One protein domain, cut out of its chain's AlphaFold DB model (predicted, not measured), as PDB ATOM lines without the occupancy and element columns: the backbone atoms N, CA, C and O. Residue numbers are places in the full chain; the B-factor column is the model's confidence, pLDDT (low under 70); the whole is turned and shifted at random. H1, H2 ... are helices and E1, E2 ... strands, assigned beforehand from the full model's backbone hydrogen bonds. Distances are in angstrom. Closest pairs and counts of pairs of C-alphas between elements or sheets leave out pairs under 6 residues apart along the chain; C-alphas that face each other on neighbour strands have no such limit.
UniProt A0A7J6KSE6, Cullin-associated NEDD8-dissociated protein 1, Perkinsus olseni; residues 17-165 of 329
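This is residues 17 to 165 of the 329 residues of the protein "Cullin-associated NEDD8-dissociated protein 1" of Perkinsus olseni (UniProt A0A7J6KSE6). A compact body of helices has a thin two-stranded hairpin, E1 and E2, at one end as an arm whose tip, residues 92 to 97, sticks out. H1, H2, H4 and H5 form the body's up-and-down bundle, each running against the one before it, with H3 across one end and H6 packed steeply on H4 and H5. The 149 printed residues, mostly helix by class, run H1 H2 H3 H4 E1 E2 H5 H6 H7, and the sheet E1 - E2 is antiparallel. The radius of gyration of the C-alphas is 16.8 A and the spans are 58 by 35 by 28 A.

H1 is residues 17 to 28, from C-alpha 17 at (-20.312, -20.043, 45.501). H2 is 33 to 48, 22.2 A long; H3 is 57 to 64; H4 is 67 to 79, 18.3 A. E1 is 88 to 92 and E2 97 to 101. H5 is 104 to 119, 22.3 A; H6 is 124 to 136, 17.7 A; H7 is 151 to 160, ending at C-alpha 160 (-14.113, -50.374, 23.007).

H2 and H5 touch at a shallow tilt of 23 degrees, the same way, closest at the C-alphas of Gln 37 and Leu 106, 4.7 A. H1 and H2 form a helical hairpin at a steep tilt of 42 degrees. H3 touches H1 at the C-alphas of Lys 20 and Leu 61, 6.5 A. H6 touches H4 at the C-alphas of Thr 71 and Tyr 133, 7.0 A. H7 and H5 are near each other. N 91 and O 98 of E1 and E2 are 2.8 A apart. In each of the seven helices every O i to N i+4 pair is within hydrogen-bond range.

The C-alphas farthest apart, those of Thr 54 and Pro 95, are 57.8 A apart. The printed part has no cut; the link H6 to H7 is long. Residues 50 to 57, 121 to 122 and 137 to 148 have pLDDT under 70.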
ATOM      1  N   ARG A  17     -21.692 -20.402  45.855       77.06
ATOM      2  CA  ARG A  17     -20.312 -20.043  45.501       77.06
ATOM      3  C   ARG A  17     -19.280 -20.870  46.252       77.06
ATOM      4  O   ARG A  17     -18.314 -21.327  45.655       77.06
ATOM      5  N   GLU A  18     -19.509 -21.116  47.538       83.81
ATOM      6  CA  GLU A  18     -18.609 -21.950  48.335       83.81
ATOM      7  C   GLU A  18     -18.587 -23.400  47.825       83.81
ATOM      8  O   GLU A  18     -17.516 -23.975  47.634       83.81
ATOM      9  N   LEU A  19     -19.757 -23.972  47.513       85.31
ATOM     10  CA  LEU A  19     -19.845 -25.315  46.938       85.31
ATOM     11  C   LEU A  19     -19.181 -25.388  45.558       85.31
ATOM     12  O   LEU A  19     -18.459 -26.346  45.281       85.31
ATOM     13  N   LYS A  20     -19.387 -24.374  44.709       88.12
ATOM     14  CA  LYS A  20     -18.712 -24.248  43.413       88.12
ATOM     15  C   LYS A  20     -17.200 -24.330  43.577       88.12
ATOM     16  O   LYS A  20     -16.568 -25.183  42.962       88.12
ATOM     17  N   ASP A  21     -16.637 -23.475  44.424       87.81
ATOM     18  CA  ASP A  21     -15.194 -23.368  44.618       87.81
ATOM     19  C   ASP A  21     -14.598 -24.671  45.155       87.81
ATOM     20  O   ASP A  21     -13.524 -25.086  44.716       87.81
ATOM     21  N   ILE A  22     -15.306 -25.352  46.065       89.69
ATOM     22  CA  ILE A  22     -14.904 -26.667  46.576       89.69
ATOM     23  C   ILE A  22     -14.848 -27.692  45.440       89.69
ATOM     24  O   ILE A  22     -13.836 -28.380  45.306       89.69
ATOM     25  N   LEU A  23     -15.894 -27.772  44.608       90.56
ATOM     26  CA  LEU A  23     -15.965 -28.726  43.496       90.56
ATOM     27  C   LEU A  23     -14.904 -28.444  42.423       90.56
ATOM     28  O   LEU A  23     -14.274 -29.371  41.923       90.56
ATOM     29  N   MET A  24     -14.657 -27.176  42.081       90.12
ATOM     30  CA  MET A  24     -13.620 -26.844  41.096       90.12
ATOM     31  C   MET A  24     -12.226 -27.178  41.629       90.12
ATOM     32  O   MET A  24     -11.411 -27.784  40.931       90.12
ATOM     33  N   ARG A  25     -11.956 -26.859  42.900       88.81
ATOM     34  CA  ARG A  25     -10.688 -27.210  43.552       88.81
ATOM     35  C   ARG A  25     -10.488 -28.718  43.643       88.81
ATOM     36  O   ARG A  25      -9.364 -29.172  43.447       88.81
ATOM     37  N   SER A  26     -11.540 -29.496  43.895       91.00
ATOM     38  CA  SER A  26     -11.443 -30.957  43.952       91.00
ATOM     39  C   SER A  26     -11.295 -31.627  42.585       91.00
ATOM     40  O   SER A  26     -11.003 -32.812  42.551       91.00
ATOM     41  N   LEU A  27     -11.442 -30.914  41.464       88.81
ATOM     42  CA  LEU A  27     -11.029 -31.421  40.147       88.81
ATOM     43  C   LEU A  27      -9.584 -31.042  39.799       88.81
ATOM     44  O   LEU A  27      -8.902 -31.796  39.114       88.81
ATOM     45  N   VAL A  28      -9.116 -29.874  40.249       84.31
ATOM     46  CA  VAL A  28      -7.805 -29.333  39.849       84.31
ATOM     47  C   VAL A  28      -6.671 -29.770  40.779       84.31
ATOM     48  O   VAL A  28      -5.571 -30.039  40.314       84.31
ATOM     49  N   ILE A  29      -6.911 -29.807  42.091       83.94
ATOM     50  CA  ILE A  29      -5.841 -29.961  43.091       83.94
ATOM     51  C   ILE A  29      -5.533 -31.431  43.380       83.94
ATOM     52  O   ILE A  29      -4.421 -31.764  43.784       83.94
ATOM     53  N   THR A  30      -6.517 -32.315  43.231       83.38
ATOM     54  CA  THR A  30      -6.355 -33.728  43.580       83.38
ATOM     55  C   THR A  30      -6.195 -34.586  42.335       83.38
ATOM     56  O   THR A  30      -7.041 -34.576  41.445       83.38
ATOM     57  N   ASP A  31      -5.139 -35.392  42.321       85.75
ATOM     58  CA  ASP A  31      -4.958 -36.483  41.361       85.75
ATOM     59  C   ASP A  31      -5.562 -37.806  41.870       85.75
ATOM     60  O   ASP A  31      -5.363 -38.861  41.272       85.75
ATOM     61  N   HIS A  32      -6.290 -37.781  42.996       92.25
ATOM     62  CA  HIS A  32      -6.860 -38.989  43.578       92.25
ATOM     63  C   HIS A  32      -8.128 -39.416  42.814       92.25
ATOM     64  O   HIS A  32      -9.124 -38.680  42.841       92.25
ATOM     65  N   PRO A  33      -8.155 -40.616  42.202       92.12
ATOM     66  CA  PRO A  33      -9.237 -41.029  41.307       92.12
ATOM     67  C   PRO A  33     -10.601 -41.074  42.005       92.12
ATOM     68  O   PRO A  33     -11.590 -40.607  41.445       92.12
ATOM     69  N   ASP A  34     -10.657 -41.536  43.258       93.81
ATOM     70  CA  ASP A  34     -11.922 -41.593  44.006       93.81
ATOM     71  C   ASP A  34     -12.506 -40.201  44.288       93.81
ATOM     72  O   ASP A  34     -13.718 -40.006  44.214       93.81
ATOM     73  N   ILE A  35     -11.661 -39.205  44.581       94.25
ATOM     74  CA  ILE A  35     -12.127 -37.840  44.863       94.25
ATOM     75  C   ILE A  35     -12.646 -37.200  43.574       94.25
ATOM     76  O   ILE A  35     -13.716 -36.584  43.581       94.25
ATOM     77  N   GLN A  36     -11.939 -37.394  42.458       94.75
ATOM     78  CA  GLN A  36     -12.389 -36.947  41.139       94.75
ATOM     79  C   GLN A  36     -13.717 -37.615  40.759       94.75
ATOM     80  O   GLN A  36     -14.654 -36.934  40.342       94.75
ATOM     81  N   GLN A  37     -13.853 -38.924  40.992       95.44
ATOM     82  CA  GLN A  37     -15.082 -39.670  40.728       95.44
ATOM     83  C   GLN A  37     -16.254 -39.123  41.551       95.44
ATOM     84  O   GLN A  37     -17.329 -38.865  41.005       95.44
ATOM     85  N   ILE A  38     -16.065 -38.944  42.862       95.69
ATOM     86  CA  ILE A  38     -17.089 -38.391  43.757       95.69
ATOM     87  C   ILE A  38     -17.492 -36.994  43.282       95.69
ATOM     88  O   ILE A  38     -18.682 -36.703  43.176       95.69
ATOM     89  N   THR A  39     -16.516 -36.158  42.929       95.06
ATOM     90  CA  THR A  39     -16.760 -34.797  42.439       95.06
ATOM     91  C   THR A  39     -17.592 -34.806  41.154       95.06
ATOM     92  O   THR A  39     -18.615 -34.124  41.081       95.06
ATOM     93  N   LEU A  40     -17.224 -35.627  40.166       95.19
ATOM     94  CA  LEU A  40     -17.970 -35.762  38.910       95.19
ATOM     95  C   LEU A  40     -19.385 -36.312  39.131       95.19
ATOM     96  O   LEU A  40     -20.327 -35.852  38.486       95.19
ATOM     97  N   ASN A  41     -19.572 -37.242  40.069       95.06
ATOM     98  CA  ASN A  41     -20.897 -37.751  40.429       95.06
ATOM     99  C   ASN A  41     -21.772 -36.686  41.104       95.06
ATOM    100  O   ASN A  41     -22.972 -36.615  40.825       95.06
ATOM    101  N   ILE A  42     -21.192 -35.844  41.964       92.38
ATOM    102  CA  ILE A  42     -21.904 -34.714  42.573       92.38
ATOM    103  C   ILE A  42     -22.338 -33.737  41.478       92.38
ATOM    104  O   ILE A  42     -23.521 -33.417  41.394       92.38
ATOM    105  N   ILE A  43     -21.426 -33.341  40.584       91.62
ATOM    106  CA  ILE A  43     -21.734 -32.451  39.452       91.62
ATOM    107  C   ILE A  43     -22.837 -33.051  38.570       91.62
ATOM    108  O   ILE A  43     -23.818 -32.377  38.265       91.62
ATOM    109  N   THR A  44     -22.723 -34.332  38.220       92.12
ATOM    110  CA  THR A  44     -23.733 -35.068  37.443       92.12
ATOM    111  C   THR A  44     -25.100 -35.011  38.118       92.12
ATOM    112  O   THR A  44     -26.105 -34.713  37.477       92.12
ATOM    113  N   THR A  45     -25.144 -35.284  39.423       90.19
ATOM    114  CA  THR A  45     -26.388 -35.273  40.197       90.19
ATOM    115  C   THR A  45     -27.020 -33.887  40.171       90.19
ATOM    116  O   THR A  45     -28.222 -33.769  39.954       90.19
ATOM    117  N   ILE A  46     -26.211 -32.841  40.328       87.12
ATOM    118  CA  ILE A  46     -26.666 -31.453  40.285       87.12
ATOM    119  C   ILE A  46     -27.222 -31.105  38.897       87.12
ATOM    120  O   ILE A  46     -28.312 -30.550  38.812       87.12
ATOM    121  N   LEU A  47     -26.536 -31.491  37.816       87.06
ATOM    122  CA  LEU A  47     -26.977 -31.251  36.434       87.06
ATOM    123  C   LEU A  47     -28.292 -31.963  36.082       87.06
ATOM    124  O   LEU A  47     -29.096 -31.430  35.318       87.06
ATOM    125  N   LEU A  48     -28.506 -33.173  36.607       85.62
ATOM    126  CA  LEU A  48     -29.694 -33.984  36.309       85.62
ATOM    127  C   LEU A  48     -30.887 -33.683  37.221       85.62
ATOM    128  O   LEU A  48     -32.014 -34.073  36.907       85.62
ATOM    129  N   GLN A  49     -30.671 -33.012  38.351       80.94
ATOM    130  CA  GLN A  49     -31.759 -32.610  39.230       80.94
ATOM    131  C   GLN A  49     -32.593 -31.510  38.569       80.94
ATOM    132  O   GLN A  49     -32.179 -30.359  38.452       80.94
ATOM    133  N   VAL A  50     -33.822 -31.861  38.186       60.25
ATOM    134  CA  VAL A  50     -34.852 -30.891  37.810       60.25
ATOM    135  C   VAL A  50     -35.288 -30.177  39.091       60.25
ATOM    136  O   VAL A  50     -35.844 -30.838  39.975       60.25
ATOM    137  N   PRO A  51     -35.072 -28.859  39.246       57.22
ATOM    138  CA  PRO A  51     -35.514 -28.179  40.447       57.22
ATOM    139  C   PRO A  51     -37.041 -28.146  40.449       57.22
ATOM    140  O   PRO A  51     -37.657 -27.366  39.730       57.22
ATOM    141  N   SER A  52     -37.674 -28.984  41.269       54.44
ATOM    142  CA  SER A  52     -39.111 -28.859  41.552       54.44
ATOM    143  C   SER A  52     -39.419 -27.577  42.344       54.44
ATOM    144  O   SER A  52     -40.569 -27.165  42.441       54.44
ATOM    145  N   SER A  53     -38.386 -26.932  42.892       55.72
ATOM    146  CA  SER A  53     -38.453 -25.694  43.662       55.72
ATOM    147  C   SER A  53     -37.249 -24.807  43.346       55.72
ATOM    148  O   SER A  53     -36.105 -25.251  43.450       55.72
ATOM    149  N   THR A  54     -37.501 -23.536  43.034       58.41
ATOM    150  CA  THR A  54     -36.498 -22.493  42.747       58.41
ATOM    151  C   THR A  54     -35.584 -22.143  43.929       58.41
ATOM    152  O   THR A  54     -34.642 -21.376  43.764       58.41
ATOM    153  N   SER A  55     -35.837 -22.699  45.116       60.31
ATOM    154  CA  SER A  55     -35.098 -22.436  46.356       60.31
ATOM    155  C   SER A  55     -34.022 -23.478  46.687       60.31
ATOM    156  O   SER A  55     -33.493 -23.467  47.798       60.31
ATOM    157  N   SER A  56     -33.722 -24.415  45.783       68.81
ATOM    158  CA  SER A  56     -32.666 -25.400  46.028       68.81
ATOM    159  C   SER A  56     -31.282 -24.744  45.915       68.81
ATOM    160  O   SER A  56     -31.032 -24.054  44.923       68.81
ATOM    161  N   PRO A  57     -30.344 -25.002  46.849       64.31
ATOM    162  CA  PRO A  57     -28.964 -24.527  46.725       64.31
ATOM    163  C   PRO A  57     -28.284 -25.021  45.432       64.31
ATOM    164  O   PRO A  57     -27.386 -24.363  44.912       64.31
ATOM    165  N   PHE A  58     -28.756 -26.135  44.861       73.31
ATOM    166  CA  PHE A  58     -28.274 -26.669  43.583       73.31
ATOM    167  C   PHE A  58     -28.687 -25.808  42.383       73.31
ATOM    168  O   PHE A  58     -27.926 -25.681  41.428       73.31
ATOM    169  N   THR A  59     -29.855 -25.159  42.438       71.75
ATOM    170  CA  THR A  59     -30.291 -24.206  41.407       71.75
ATOM    171  C   THR A  59     -29.397 -22.972  41.400       71.75
ATOM    172  O   THR A  59     -28.998 -22.516  40.332       71.75
ATOM    173  N   SER A  60     -29.031 -22.465  42.581       73.00
ATOM    174  CA  SER A  60     -28.088 -21.349  42.701       73.00
ATOM    175  C   SER A  60     -26.726 -21.699  42.106       73.00
ATOM    176  O   SER A  60     -26.204 -20.920  41.319       73.00
ATOM    177  N   LEU A  61     -26.201 -22.895  42.394       76.31
ATOM    178  CA  LEU A  61     -24.931 -23.343  41.824       76.31
ATOM    179  C   LEU A  61     -24.968 -23.414  40.288       76.31
ATOM    180  O   LEU A  61     -24.051 -22.929  39.635       76.31
ATOM    181  N   LEU A  62     -26.026 -23.984  39.699       77.56
ATOM    182  CA  LEU A  62     -26.154 -24.094  38.239       77.56
ATOM    183  C   LEU A  62     -26.222 -22.729  37.548       77.56
ATOM    184  O   LEU A  62     -25.664 -22.565  36.467       77.56
ATOM    185  N   MET A  63     -26.855 -21.743  38.188       75.12
ATOM    186  CA  MET A  63     -26.883 -20.360  37.701       75.12
ATOM    187  C   MET A  63     -25.526 -19.646  37.833       75.12
ATOM    188  O   MET A  63     -25.301 -18.643  37.160       75.12
ATOM    189  N   GLU A  64     -24.626 -20.147  38.682       80.50
ATOM    190  CA  GLU A  64     -23.295 -19.580  38.940       80.50
ATOM    191  C   GLU A  64     -22.168 -20.242  38.126       80.50
ATOM    192  O   GLU A  64     -21.033 -19.744  38.134       80.50
ATOM    193  N   LEU A  65     -22.445 -21.348  37.425       85.19
ATOM    194  CA  LEU A  65     -21.483 -21.977  36.521       85.19
ATOM    195  C   LEU A  65     -21.228 -21.066  35.316       85.19
ATOM    196  O   LEU A  65     -22.109 -20.828  34.488       85.19
ATOM    197  N   SER A  66     -20.002 -20.562  35.209       87.25
ATOM    198  CA  SER A  66     -19.554 -19.788  34.056       87.25
ATOM    199  C   SER A  66     -19.168 -20.705  32.894       87.25
ATOM    200  O   SER A  66     -19.006 -21.918  33.043       87.25
ATOM    201  N   LYS A  67     -18.971 -20.116  31.711       84.94
ATOM    202  CA  LYS A  67     -18.455 -20.843  30.545       84.94
ATOM    203  C   LYS A  67     -17.090 -21.486  30.824       84.94
ATOM    204  O   LYS A  67     -16.854 -22.606  30.374       84.94
ATOM    205  N   ASP A  68     -16.226 -20.807  31.572       86.69
ATOM    206  CA  ASP A  68     -14.880 -21.294  31.887       86.69
ATOM    207  C   ASP A  68     -14.942 -22.481  32.849       86.69
ATOM    208  O   ASP A  68     -14.254 -23.478  32.642       86.69
ATOM    209  N   ASP A  69     -15.855 -22.438  33.823       89.25
ATOM    210  CA  ASP A  69     -16.108 -23.562  34.729       89.25
ATOM    211  C   ASP A  69     -16.578 -24.805  33.966       89.25
ATOM    212  O   ASP A  69     -16.076 -25.907  34.180       89.25
ATOM    213  N   ILE A  70     -17.527 -24.627  33.041       89.12
ATOM    214  CA  ILE A  70     -18.041 -25.714  32.196       89.12
ATOM    215  C   ILE A  70     -16.905 -26.300  31.354       89.12
ATOM    216  O   ILE A  70     -16.727 -27.513  31.312       89.12
ATOM    217  N   THR A  71     -16.114 -25.438  30.718       88.31
ATOM    218  CA  THR A  71     -14.962 -25.820  29.885       88.31
ATOM    219  C   THR A  71     -13.942 -26.618  30.701       88.31
ATOM    220  O   THR A  71     -13.495 -27.675  30.261       88.31
ATOM    221  N   MET A  72     -13.628 -26.167  31.917       89.62
ATOM    222  CA  MET A  72     -12.707 -26.845  32.826       89.62
ATOM    223  C   MET A  72     -13.234 -28.223  33.255       89.62
ATOM    224  O   MET A  72     -12.497 -29.207  33.183       89.62
ATOM    225  N   ILE A  73     -14.507 -28.321  33.660       92.38
ATOM    226  CA  ILE A  73     -15.115 -29.602  34.053       92.38
ATOM    227  C   ILE A  73     -15.115 -30.579  32.876       92.38
ATOM    228  O   ILE A  73     -14.751 -31.742  33.045       92.38
ATOM    229  N   LEU A  74     -15.511 -30.123  31.685       91.56
ATOM    230  CA  LEU A  74     -15.545 -30.965  30.492       91.56
ATOM    231  C   LEU A  74     -14.140 -31.421  30.089       91.56
ATOM    232  O   LEU A  74     -13.964 -32.597  29.788       91.56
ATOM    233  N   SER A  75     -13.141 -30.533  30.136       90.12
ATOM    234  CA  SER A  75     -11.732 -30.878  29.893       90.12
ATOM    235  C   SER A  75     -11.278 -32.003  30.819       90.12
ATOM    236  O   SER A  75     -10.746 -33.023  30.376       90.12
ATOM    237  N   HIS A  76     -11.566 -31.848  32.113       91.38
ATOM    238  CA  HIS A  76     -11.215 -32.839  33.115       91.38
ATOM    239  C   HIS A  76     -11.942 -34.168  32.866       91.38
ATOM    240  O   HIS A  76     -11.301 -35.212  32.828       91.38
ATOM    241  N   ALA A  77     -13.257 -34.146  32.636       93.62
ATOM    242  CA  ALA A  77     -14.035 -35.355  32.370       93.62
ATOM    243  C   ALA A  77     -13.518 -36.114  31.134       93.62
ATOM    244  O   ALA A  77     -13.350 -37.328  31.200       93.62
ATOM    245  N   ILE A  78     -13.196 -35.409  30.044       92.69
ATOM    246  CA  ILE A  78     -12.623 -36.001  28.823       92.69
ATOM    247  C   ILE A  78     -11.283 -36.682  29.116       92.69
ATOM    248  O   ILE A  78     -11.071 -37.815  28.693       92.69
ATOM    249  N   LYS A  79     -10.397 -36.033  29.882       91.12
ATOM    250  CA  LYS A  79      -9.109 -36.620  30.286       91.12
ATOM    251  C   LYS A  79      -9.301 -37.917  31.080       91.12
ATOM    252  O   LYS A  79      -8.576 -38.884  30.876       91.12
ATOM    253  N   GLN A  80     -10.307 -37.950  31.950       93.88
ATOM    254  CA  GLN A  80     -10.634 -39.120  32.764       93.88
ATOM    255  C   GLN A  80     -11.438 -40.197  32.013       93.88
ATOM    256  O   GLN A  80     -11.893 -41.154  32.639       93.88
ATOM    257  N   CYS A  81     -11.662 -40.069  30.699       94.44
ATOM    258  CA  CYS A  81     -12.261 -41.126  29.876       94.44
ATOM    259  C   CYS A  81     -11.238 -42.171  29.402       94.44
ATOM    260  O   CYS A  81     -11.651 -43.229  28.928       94.44
ATOM    261  N   ASP A  82      -9.937 -41.899  29.521       93.12
ATOM    262  CA  ASP A  82      -8.890 -42.835  29.112       93.12
ATOM    263  C   ASP A  82      -8.637 -43.914  30.175       93.12
ATOM    264  O   ASP A  82      -8.695 -43.682  31.385       93.12
ATOM    265  N   ILE A  83      -8.349 -45.134  29.713       94.44
ATOM    266  CA  ILE A  83      -7.963 -46.242  30.589       94.44
ATOM    267  C   ILE A  83      -6.601 -45.915  31.195       94.44
ATOM    268  O   ILE A  83      -5.616 -45.814  30.467       94.44
ATOM    269  N   ASN A  84      -6.536 -45.806  32.523       94.19
ATOM    270  CA  ASN A  84      -5.283 -45.623  33.242       94.19
ATOM    271  C   ASN A  84      -4.685 -46.988  33.637       94.19
ATOM    272  O   ASN A  84      -5.194 -47.617  34.572       94.19
ATOM    273  N   PRO A  85      -3.599 -47.457  32.990       94.88
ATOM    274  CA  PRO A  85      -3.033 -48.774  33.270       94.88
ATOM    275  C   PRO A  85      -2.484 -48.910  34.693       94.88
ATOM    276  O   PRO A  85      -2.405 -50.028  35.192       94.88
ATOM    277  N   SER A  86      -2.128 -47.803  35.361       94.88
ATOM    278  CA  SER A  86      -1.633 -47.848  36.744       94.88
ATOM    279  C   SER A  86      -2.724 -48.194  37.762       94.88
ATOM    280  O   SER A  86      -2.404 -48.629  38.864       94.88
ATOM    281  N   LEU A  87      -3.999 -48.052  37.383       95.31
ATOM    282  CA  LEU A  87      -5.158 -48.437  38.192       95.31
ATOM    283  C   LEU A  87      -5.658 -49.855  37.868       95.31
ATOM    284  O   LEU A  87      -6.668 -50.294  38.416       95.31
ATOM    285  N   ILE A  88      -4.968 -50.584  36.984       96.38
ATOM    286  CA  ILE A  88      -5.289 -51.973  36.659       96.38
ATOM    287  C   ILE A  88      -4.318 -52.885  37.395       96.38
ATOM    288  O   ILE A  88      -3.112 -52.864  37.150       96.38
ATOM    289  N   ARG A  89      -4.852 -53.751  38.252       95.69
ATOM    290  CA  ARG A  89      -4.066 -54.730  39.005       95.69
ATOM    291  C   ARG A  89      -4.576 -56.142  38.804       95.69
ATOM    292  O   ARG A  89      -5.754 -56.381  38.553       95.69
ATOM    293  N   GLU A  90      -3.667 -57.095  38.926       95.62
ATOM    294  CA  GLU A  90      -4.002 -58.511  38.932       95.62
ATOM    295  C   GLU A  90      -4.232 -58.959  40.379       95.62
ATOM    296  O   GLU A  90      -3.382 -58.771  41.246       95.62
ATOM    297  N   VAL A  91      -5.411 -59.508  40.645       94.81
ATOM    298  CA  VAL A  91      -5.805 -60.071  41.932       94.81
ATOM    299  C   VAL A  91      -5.685 -61.579  41.836       94.81
ATOM    300  O   VAL A  91      -6.305 -62.211  40.975       94.81
ATOM    301  N   ASP A  92      -4.873 -62.141  42.723       94.12
ATOM    302  CA  ASP A  92      -4.724 -63.581  42.861       94.12
ATOM    303  C   ASP A  92      -5.925 -64.149  43.634       94.12
ATOM    304  O   ASP A  92      -6.235 -63.715  44.746       94.12
ATOM    305  N   LEU A  93      -6.628 -65.093  43.009       93.62
ATOM    306  CA  LEU A  93      -7.758 -65.832  43.571       93.62
ATOM    307  C   LEU A  93      -7.409 -67.332  43.697       93.62
ATOM    308  O   LEU A  93      -8.285 -68.194  43.593       93.62
ATOM    309  N   GLY A  94      -6.126 -67.656  43.893       92.50
ATOM    310  CA  GLY A  94      -5.583 -69.007  44.014       92.50
ATOM    311  C   GLY A  94      -5.108 -69.555  42.661       92.50
ATOM    312  O   GLY A  94      -4.168 -69.029  42.076       92.50
ATOM    313  N   PRO A  95      -5.722 -70.621  42.109       93.50
ATOM    314  CA  PRO A  95      -5.358 -71.108  40.773       93.50
ATOM    315  C   PRO A  95      -5.828 -70.168  39.646       93.50
ATOM    316  O   PRO A  95      -5.543 -70.420  38.476       93.50
ATOM    317  N   PHE A  96      -6.567 -69.107  39.982       93.50
ATOM    318  CA  PHE A  96      -7.118 -68.141  39.041       93.50
ATOM    319  C   PHE A  96      -6.541 -66.757  39.296       93.50
ATOM    320  O   PHE A  96      -6.383 -66.337  40.440       93.50
ATOM    321  N   LYS A  97      -6.323 -66.015  38.214       93.00
ATOM    322  CA  LYS A  97      -5.958 -64.605  38.267       93.00
ATOM    323  C   LYS A  97      -7.058 -63.757  37.651       93.00
ATOM    324  O   LYS A  97      -7.595 -64.104  36.597       93.00
ATOM    325  N   HIS A  98      -7.398 -62.653  38.304       93.75
ATOM    326  CA  HIS A  98      -8.440 -61.739  37.855       93.75
ATOM    327  C   HIS A  98      -7.885 -60.324  37.708       93.75
ATOM    328  O   HIS A  98      -7.257 -59.806  38.623       93.75
ATOM    329  N   LYS A  99      -8.128 -59.674  36.566       93.81
ATOM    330  CA  LYS A  99      -7.777 -58.261  36.390       93.81
ATOM    331  C   LYS A  99      -8.866 -57.391  37.002       93.81
ATOM    332  O   LYS A  99     -10.001 -57.434  36.540       93.81
ATOM    333  N   GLN A 100      -8.495 -56.598  37.996       95.00
ATOM    334  CA  GLN A 100      -9.336 -55.572  38.586       95.00
ATOM    335  C   GLN A 100      -8.912 -54.201  38.046       95.00
ATOM    336  O   GLN A 100      -7.737 -53.848  38.104       95.00
ATOM    337  N   ASP A 101      -9.873 -53.457  37.505       96.19
ATOM    338  CA  ASP A 101      -9.694 -52.090  37.014       96.19
ATOM    339  C   ASP A 101     -10.328 -51.116  38.010       96.19
ATOM    340  O   ASP A 101     -11.543 -50.901  38.002       96.19
ATOM    341  N   ASP A 102      -9.501 -50.545  38.884       96.25
ATOM    342  CA  ASP A 102      -9.935 -49.578  39.894       96.25
ATOM    343  C   ASP A 102     -10.203 -48.186  39.275       96.25
ATOM    344  O   ASP A 102     -10.808 -47.331  39.914       96.25
ATOM    345  N   GLY A 103      -9.827 -47.957  38.009       96.56
ATOM    346  CA  GLY A 103     -10.135 -46.733  37.261       96.56
ATOM    347  C   GLY A 103     -11.505 -46.750  36.577       96.56
ATOM    348  O   GLY A 103     -12.014 -45.698  36.185       96.56
ATOM    349  N   LEU A 104     -12.136 -47.921  36.441       96.62
ATOM    350  CA  LEU A 104     -13.452 -48.065  35.810       96.62
ATOM    351  C   LEU A 104     -14.538 -47.164  36.440       96.62
ATOM    352  O   LEU A 104     -15.291 -46.539  35.686       96.62
ATOM    353  N   PRO A 105     -14.659 -47.041  37.777       97.56
ATOM    354  CA  PRO A 105     -15.668 -46.180  38.391       97.56
ATOM    355  C   PRO A 105     -15.501 -44.694  38.035       97.56
ATOM    356  O   PRO A 105     -16.506 -44.014  37.812       97.56
ATOM    357  N   LEU A 106     -14.258 -44.212  37.923       97.06
ATOM    358  CA  LEU A 106     -13.951 -42.852  37.480       97.06
ATOM    359  C   LEU A 106     -14.349 -42.648  36.016       97.06
ATOM    360  O   LEU A 106     -15.090 -41.712  35.726       97.06
ATOM    361  N   ARG A 107     -13.977 -43.569  35.113       97.50
ATOM    362  CA  ARG A 107     -14.390 -43.488  33.698       97.50
ATOM    363  C   ARG A 107     -15.909 -43.460  33.552       97.50
ATOM    364  O   ARG A 107     -16.440 -42.675  32.769       97.50
ATOM    365  N   LYS A 108     -16.631 -44.260  34.347       97.31
ATOM    366  CA  LYS A 108     -18.104 -44.233  34.371       97.31
ATOM    367  C   LYS A 108     -18.620 -42.852  34.761       97.31
ATOM    368  O   LYS A 108     -19.443 -42.305  34.033       97.31
ATOM    369  N   ALA A 109     -18.108 -42.279  35.851       97.38
ATOM    370  CA  ALA A 109     -18.489 -40.940  36.293       97.38
ATOM    371  C   ALA A 109     -18.213 -39.879  35.214       97.38
ATOM    372  O   ALA A 109     -19.061 -39.022  34.981       97.38
ATOM    373  N   SER A 110     -17.094 -39.981  34.494       96.69
ATOM    374  CA  SER A 110     -16.745 -39.091  33.382       96.69
ATOM    375  C   SER A 110     -17.763 -39.145  32.242       96.69
ATOM    376  O   SER A 110     -18.351 -38.119  31.898       96.69
ATOM    377  N   TYR A 111     -18.054 -40.332  31.697       96.81
ATOM    378  CA  TYR A 111     -19.039 -40.479  30.614       96.81
ATOM    379  C   TYR A 111     -20.461 -40.104  31.053       96.81
ATOM    380  O   TYR A 111     -21.221 -39.523  30.270       96.81
ATOM    381  N   THR A 112     -20.835 -40.401  32.302       96.00
ATOM    382  CA  THR A 112     -22.126 -39.975  32.859       96.00
ATOM    383  C   THR A 112     -22.193 -38.451  32.986       96.00
ATOM    384  O   THR A 112     -23.198 -37.859  32.595       96.00
ATOM    385  N   CYS A 113     -21.119 -37.805  33.443       95.38
ATOM    386  CA  CYS A 113     -21.039 -36.352  33.565       95.38
ATOM    387  C   CYS A 113     -21.162 -35.666  32.195       95.38
ATOM    388  O   CYS A 113     -22.016 -34.798  32.021       95.38
ATOM    389  N   LEU A 114     -20.405 -36.120  31.186       94.75
ATOM    390  CA  LEU A 114     -20.499 -35.610  29.808       94.75
ATOM    391  C   LEU A 114     -21.927 -35.724  29.250       94.75
ATOM    392  O   LEU A 114     -22.471 -34.772  28.689       94.75
ATOM    393  N   THR A 115     -22.565 -36.875  29.462       92.69
ATOM    394  CA  THR A 115     -23.959 -37.106  29.061       92.69
ATOM    395  C   THR A 115     -24.928 -36.176  29.802       92.69
ATOM    396  O   THR A 115     -25.866 -35.653  29.194       92.69
ATOM    397  N   ALA A 116     -24.709 -35.922  31.096       91.75
ATOM    398  CA  ALA A 116     -25.539 -35.025  31.898       91.75
ATOM    399  C   ALA A 116     -25.463 -33.571  31.412       91.75
ATOM    400  O   ALA A 116     -26.502 -32.920  31.287       91.75
ATOM    401  N   PHE A 117     -24.271 -33.093  31.042       91.44
ATOM    402  CA  PHE A 117     -24.090 -31.769  30.440       91.44
ATOM    403  C   PHE A 117     -24.948 -31.580  29.182       91.44
ATOM    404  O   PHE A 117     -25.593 -30.545  29.029       91.44
ATOM    405  N   LEU A 118     -25.019 -32.594  28.316       88.69
ATOM    406  CA  LEU A 118     -25.827 -32.559  27.090       88.69
ATOM    407  C   LEU A 118     -27.327 -32.777  27.336       88.69
ATOM    408  O   LEU A 118     -28.154 -32.387  26.514       88.69
ATOM    409  N   THR A 119     -27.684 -33.406  28.456       85.12
ATOM    410  CA  THR A 119     -29.073 -33.743  28.806       85.12
ATOM    411  C   THR A 119     -29.769 -32.646  29.605       85.12
ATOM    412  O   THR A 119     -30.997 -32.652  29.675       85.12
ATOM    413  N   SER A 120     -29.018 -31.712  30.195       77.12
ATOM    414  CA  SER A 120     -29.524 -30.637  31.054       77.12
ATOM    415  C   SER A 120     -30.479 -29.688  30.306       77.12
ATOM    416  O   SER A 120     -30.124 -28.583  29.893       77.12
ATOM    417  N   SER A 121     -31.736 -30.110  30.157       62.59
ATOM    418  CA  SER A 121     -32.803 -29.382  29.464       62.59
ATOM    419  C   SER A 121     -33.207 -28.105  30.190       62.59
ATOM    420  O   SER A 121     -33.679 -27.161  29.565       62.59
ATOM    421  N   SER A 122     -33.005 -28.068  31.510       66.12
ATOM    422  CA  SER A 122     -33.258 -26.890  32.343       66.12
ATOM    423  C   SER A 122     -32.275 -25.748  32.068       66.12
ATOM    424  O   SER A 122     -32.591 -24.604  32.375       66.12
ATOM    425  N   TYR A 123     -31.124 -26.034  31.449       74.56
ATOM    426  CA  TYR A 123     -30.093 -25.040  31.155       74.56
ATOM    427  C   TYR A 123     -29.544 -25.232  29.732       74.56
ATOM    428  O   TYR A 123     -28.439 -25.751  29.556       74.56
ATOM    429  N   PRO A 124     -30.275 -24.785  28.693       75.00
ATOM    430  CA  PRO A 124     -29.865 -24.951  27.295       75.00
ATOM    431  C   PRO A 124     -28.487 -24.359  26.982       75.00
ATOM    432  O   PRO A 124     -27.768 -24.878  26.132       75.00
ATOM    433  N   VAL A 125     -28.088 -23.301  27.698       78.62
ATOM    434  CA  VAL A 125     -26.756 -22.686  27.579       78.62
ATOM    435  C   VAL A 125     -25.653 -23.675  27.962       78.62
ATOM    436  O   VAL A 125     -24.624 -23.722  27.289       78.62
ATOM    437  N   ILE A 126     -25.878 -24.498  28.991       84.00
ATOM    438  CA  ILE A 126     -24.928 -25.520  29.447       84.00
ATOM    439  C   ILE A 126     -24.780 -26.596  28.370       84.00
ATOM    440  O   ILE A 126     -23.666 -26.857  27.920       84.00
ATOM    441  N   ALA A 127     -25.898 -27.146  27.887       83.06
ATOM    442  CA  ALA A 127     -25.889 -28.159  26.832       83.06
ATOM    443  C   ALA A 127     -25.254 -27.642  25.530       83.06
ATOM    444  O   ALA A 127     -24.441 -28.331  24.920       83.06
ATOM    445  N   HIS A 128     -25.562 -26.404  25.131       81.81
ATOM    446  CA  HIS A 128     -24.966 -25.776  23.953       81.81
ATOM    447  C   HIS A 128     -23.459 -25.553  24.117       81.81
ATOM    448  O   HIS A 128     -22.694 -25.804  23.188       81.81
ATOM    449  N   THR A 129     -23.020 -25.085  25.289       83.06
ATOM    450  CA  THR A 129     -21.594 -24.891  25.591       83.06
ATOM    451  C   THR A 129     -20.854 -26.218  25.560       83.06
ATOM    452  O   THR A 129     -19.799 -26.307  24.941       83.06
ATOM    453  N   ALA A 130     -21.437 -27.257  26.157       85.19
ATOM    454  CA  ALA A 130     -20.857 -28.588  26.169       85.19
ATOM    455  C   ALA A 130     -20.764 -29.196  24.770       85.19
ATOM    456  O   ALA A 130     -19.710 -29.703  24.398       85.19
ATOM    457  N   LEU A 131     -21.824 -29.085  23.966       84.00
ATOM    458  CA  LEU A 131     -21.811 -29.557  22.586       84.00
ATOM    459  C   LEU A 131     -20.766 -28.808  21.753       84.00
ATOM    460  O   LEU A 131     -19.988 -29.432  21.042       84.00
ATOM    461  N   HIS A 132     -20.706 -27.480  21.873       83.12
ATOM    462  CA  HIS A 132     -19.691 -26.686  21.187       83.12
ATOM    463  C   HIS A 132     -18.275 -27.091  21.617       83.12
ATOM    464  O   HIS A 132     -17.403 -27.228  20.771       83.12
ATOM    465  N   TYR A 133     -18.038 -27.299  22.914       85.00
ATOM    466  CA  TYR A 133     -16.754 -27.761  23.448       85.00
ATOM    467  C   TYR A 133     -16.380 -29.125  22.842       85.00
ATOM    468  O   TYR A 133     -15.322 -29.263  22.242       85.00
ATOM    469  N   LEU A 134     -17.287 -30.104  22.880       83.75
ATOM    470  CA  LEU A 134     -17.051 -31.452  22.347       83.75
ATOM    471  C   LEU A 134     -16.813 -31.489  20.828       83.75
ATOM    472  O   LEU A 134     -16.019 -32.307  20.369       83.75
ATOM    473  N   CYS A 135     -17.460 -30.609  20.059       77.81
ATOM    474  CA  CYS A 135     -17.284 -30.531  18.604       77.81
ATOM    475  C   CYS A 135     -16.103 -29.641  18.168       77.81
ATOM    476  O   CYS A 135     -15.669 -29.725  17.020       77.81
ATOM    477  N   HIS A 136     -15.635 -28.720  19.023       74.56
ATOM    478  CA  HIS A 136     -14.675 -27.675  18.640       74.56
ATOM    479  C   HIS A 136     -13.372 -27.677  19.440       74.56
ATOM    480  O   HIS A 136     -12.502 -26.863  19.141       74.56
ATOM    481  N   ASN A 137     -13.205 -28.532  20.450       63.22
ATOM    482  CA  ASN A 137     -11.980 -28.537  21.241       63.22
ATOM    483  C   ASN A 137     -10.742 -28.919  20.457       63.22
ATOM    484  O   ASN A 137     -10.263 -30.047  20.483       63.22
ATOM    485  N   ARG A 138     -10.133 -27.881  19.917       52.66
ATOM    486  CA  ARG A 138      -8.699 -27.722  19.874       52.66
ATOM    487  C   ARG A 138      -8.318 -27.122  21.216       52.66
ATOM    488  O   ARG A 138      -8.296 -25.902  21.362       52.66
ATOM    489  N   CYS A 139      -8.141 -27.969  22.228       41.03
ATOM    490  CA  CYS A 139      -7.452 -27.513  23.429       41.03
ATOM    491  C   CYS A 139      -6.081 -27.006  22.956       41.03
ATOM    492  O   CYS A 139      -5.450 -27.676  22.144       41.03
ATOM    493  N   GLN A 140      -5.738 -25.765  23.303       35.72
ATOM    494  CA  GLN A 140      -4.428 -25.177  23.043       35.72
ATOM    495  C   GLN A 140      -3.698 -25.137  24.378       35.72
ATOM    496  O   GLN A 140      -4.066 -24.375  25.272       35.72
ATOM    497  N   THR A 141      -2.676 -25.959  24.510       40.47
ATOM    498  CA  THR A 141      -1.726 -25.991  25.611       40.47
ATOM    499  C   THR A 141      -0.352 -26.149  24.975       40.47
ATOM    500  O   THR A 141      -0.042 -27.143  24.321       40.47
ATOM    501  N   GLU A 142       0.454 -25.098  25.107       42.03
ATOM    502  CA  GLU A 142       1.644 -24.851  24.289       42.03
ATOM    503  C   GLU A 142       2.812 -25.828  24.506       42.03
ATOM    504  O   GLU A 142       3.800 -25.720  23.784       42.03
ATOM    505  N   GLU A 143       2.754 -26.795  25.431       47.78
ATOM    506  CA  GLU A 143       4.001 -27.446  25.869       47.78
ATOM    507  C   GLU A 143       4.167 -28.956  25.681       47.78
ATOM    508  O   GLU A 143       5.314 -29.395  25.703       47.78
ATOM    509  N   GLN A 144       3.151 -29.782  25.408       40.59
ATOM    510  CA  GLN A 144       3.400 -31.215  25.147       40.59
ATOM    511  C   GLN A 144       2.365 -31.819  24.197       40.59
ATOM    512  O   GLN A 144       1.302 -32.235  24.639       40.59
ATOM    513  N   GLY A 145       2.710 -31.878  22.903       50.03
ATOM    514  CA  GLY A 145       2.079 -32.705  21.858       50.03
ATOM    515  C   GLY A 145       0.617 -33.087  22.102       50.03
ATOM    516  O   GLY A 145       0.329 -34.242  22.405       50.03
ATOM    517  N   GLU A 146      -0.296 -32.125  21.992       55.22
ATOM    518  CA  GLU A 146      -1.714 -32.362  22.253       55.22
ATOM    519  C   GLU A 146      -2.381 -33.127  21.113       55.22
ATOM    520  O   GLU A 146      -2.300 -32.754  19.941       55.22
ATOM    521  N   GLN A 147      -3.098 -34.186  21.473       54.09
ATOM    522  CA  GLN A 147      -3.972 -34.892  20.554       54.09
ATOM    523  C   GLN A 147      -5.393 -34.339  20.715       54.09
ATOM    524  O   GLN A 147      -5.985 -34.432  21.789       54.09
ATOM    525  N   GLU A 148      -5.928 -33.741  19.648       68.44
ATOM    526  CA  GLU A 148      -7.323 -33.291  19.541       68.44
ATOM    527  C   GLU A 148      -8.251 -34.496  19.784       68.44
ATOM    528  O   GLU A 148      -8.270 -35.430  18.982       68.44
ATOM    529  N   ILE A 149      -8.979 -34.518  20.910       81.12
ATOM    530  CA  ILE A 149      -9.979 -35.557  21.195       81.12
ATOM    531  C   ILE A 149     -11.341 -35.007  20.796       81.12
ATOM    532  O   ILE A 149     -11.911 -34.162  21.489       81.12
ATOM    533  N   THR A 150     -11.869 -35.504  19.681       85.50
ATOM    534  CA  THR A 150     -13.197 -35.118  19.210       85.50
ATOM    535  C   THR A 150     -14.283 -35.980  19.868       85.50
ATOM    536  O   THR A 150     -13.996 -37.023  20.468       85.50
ATOM    537  N   LEU A 151     -15.559 -35.586  19.758       88.50
ATOM    538  CA  LEU A 151     -16.670 -36.413  20.241       88.50
ATOM    539  C   LEU A 151     -16.629 -37.812  19.616       88.50
ATOM    540  O   LEU A 151     -16.798 -38.806  20.315       88.50
ATOM    541  N   ALA A 152     -16.373 -37.906  18.313       86.94
ATOM    542  CA  ALA A 152     -16.230 -39.188  17.634       86.94
ATOM    543  C   ALA A 152     -15.102 -40.055  18.227       86.94
ATOM    544  O   ALA A 152     -15.283 -41.265  18.355       86.94
ATOM    545  N   ASP A 153     -13.977 -39.465  18.651       89.56
ATOM    546  CA  ASP A 153     -12.897 -40.214  19.311       89.56
ATOM    547  C   ASP A 153     -13.334 -40.766  20.666       89.56
ATOM    548  O   ASP A 153     -13.062 -41.926  20.976       89.56
ATOM    549  N   LEU A 154     -14.068 -39.970  21.452       91.75
ATOM    550  CA  LEU A 154     -14.675 -40.439  22.701       91.75
ATOM    551  C   LEU A 154     -15.650 -41.587  22.453       91.75
ATOM    552  O   LEU A 154     -15.658 -42.561  23.203       91.75
ATOM    553  N   LEU A 155     -16.446 -41.509  21.383       91.75
ATOM    554  CA  LEU A 155     -17.388 -42.569  21.040       91.75
ATOM    555  C   LEU A 155     -16.673 -43.866  20.649       91.75
ATOM    556  O   LEU A 155     -17.070 -44.948  21.087       91.75
ATOM    557  N   ILE A 156     -15.602 -43.775  19.862       91.06
ATOM    558  CA  ILE A 156     -14.785 -44.932  19.478       91.06
ATOM    559  C   ILE A 156     -14.140 -45.552  20.722       91.06
ATOM    560  O   ILE A 156     -14.301 -46.753  20.953       91.06
ATOM    561  N   LYS A 157     -13.483 -44.738  21.560       92.62
ATOM    562  CA  LYS A 157     -12.838 -45.183  22.806       92.62
ATOM    563  C   LYS A 157     -13.841 -45.853  23.748       92.62
ATOM    564  O   LYS A 157     -13.643 -46.999  24.142       92.62
ATOM    565  N   GLY A 158     -14.954 -45.186  24.052       94.19
ATOM    566  CA  GLY A 158     -15.979 -45.701  24.962       94.19
ATOM    567  C   GLY A 158     -16.679 -46.960  24.447       94.19
ATOM    568  O   GLY A 158     -17.057 -47.824  25.236       94.19
ATOM    569  N   SER A 159     -16.804 -47.116  23.126       91.19
ATOM    570  CA  SER A 159     -17.353 -48.339  22.518       91.19
ATOM    571  C   SER A 159     -16.422 -49.548  22.665       91.19
ATOM    572  O   SER A 159     -16.883 -50.686  22.640       91.19
ATOM    573  N   GLN A 160     -15.118 -49.321  22.835       92.44
ATOM    574  CA  GLN A 160     -14.113 -50.374  23.007       92.44
ATOM    575  C   GLN A 160     -13.800 -50.683  24.484       92.44
ATOM    576  O   GLN A 160     -13.069 -51.634  24.762       92.44
ATOM    577  N   ASP A 161     -14.363 -49.914  25.419       94.62
ATOM    578  CA  ASP A 161     -14.162 -50.056  26.865       94.62
ATOM    579  C   ASP A 161     -15.119 -51.110  27.474       94.62
ATOM    580  O   ASP A 161     -15.755 -51.901  26.772       94.62
ATOM    581  N   HIS A 162     -15.215 -51.148  28.802       93.38
ATOM    582  CA  HIS A 162     -16.091 -52.006  29.587       93.38
ATOM    583  C   HIS A 162     -17.572 -51.842  29.198       93.38
ATOM    584  O   HIS A 162     -18.026 -50.754  28.854       93.38
ATOM    585  N   GLU A 163     -18.369 -52.907  29.320       87.88
ATOM    586  CA  GLU A 163     -19.791 -52.931  28.917       87.88
ATOM    587  C   GLU A 163     -20.653 -51.830  29.565       87.88
ATOM    588  O   GLU A 163     -21.560 -51.285  28.935       87.88
ATOM    589  N   ASP A 164     -20.331 -51.457  30.805       88.62
ATOM    590  CA  ASP A 164     -20.976 -50.346  31.513       88.62
ATOM    591  C   ASP A 164     -20.697 -48.982  30.847       88.62
ATOM    592  O   ASP A 164     -21.555 -48.103  30.876       88.62
ATOM    593  N   ILE A 165     -19.517 -48.799  30.243       94.62
ATOM    594  CA  ILE A 165     -19.135 -47.583  29.506       94.62
ATOM    595  C   ILE A 165     -19.754 -47.587  28.112       94.62
ATOM    596  O   ILE A 165     -20.247 -46.559  27.659       94.62
TER     597      ILE A 165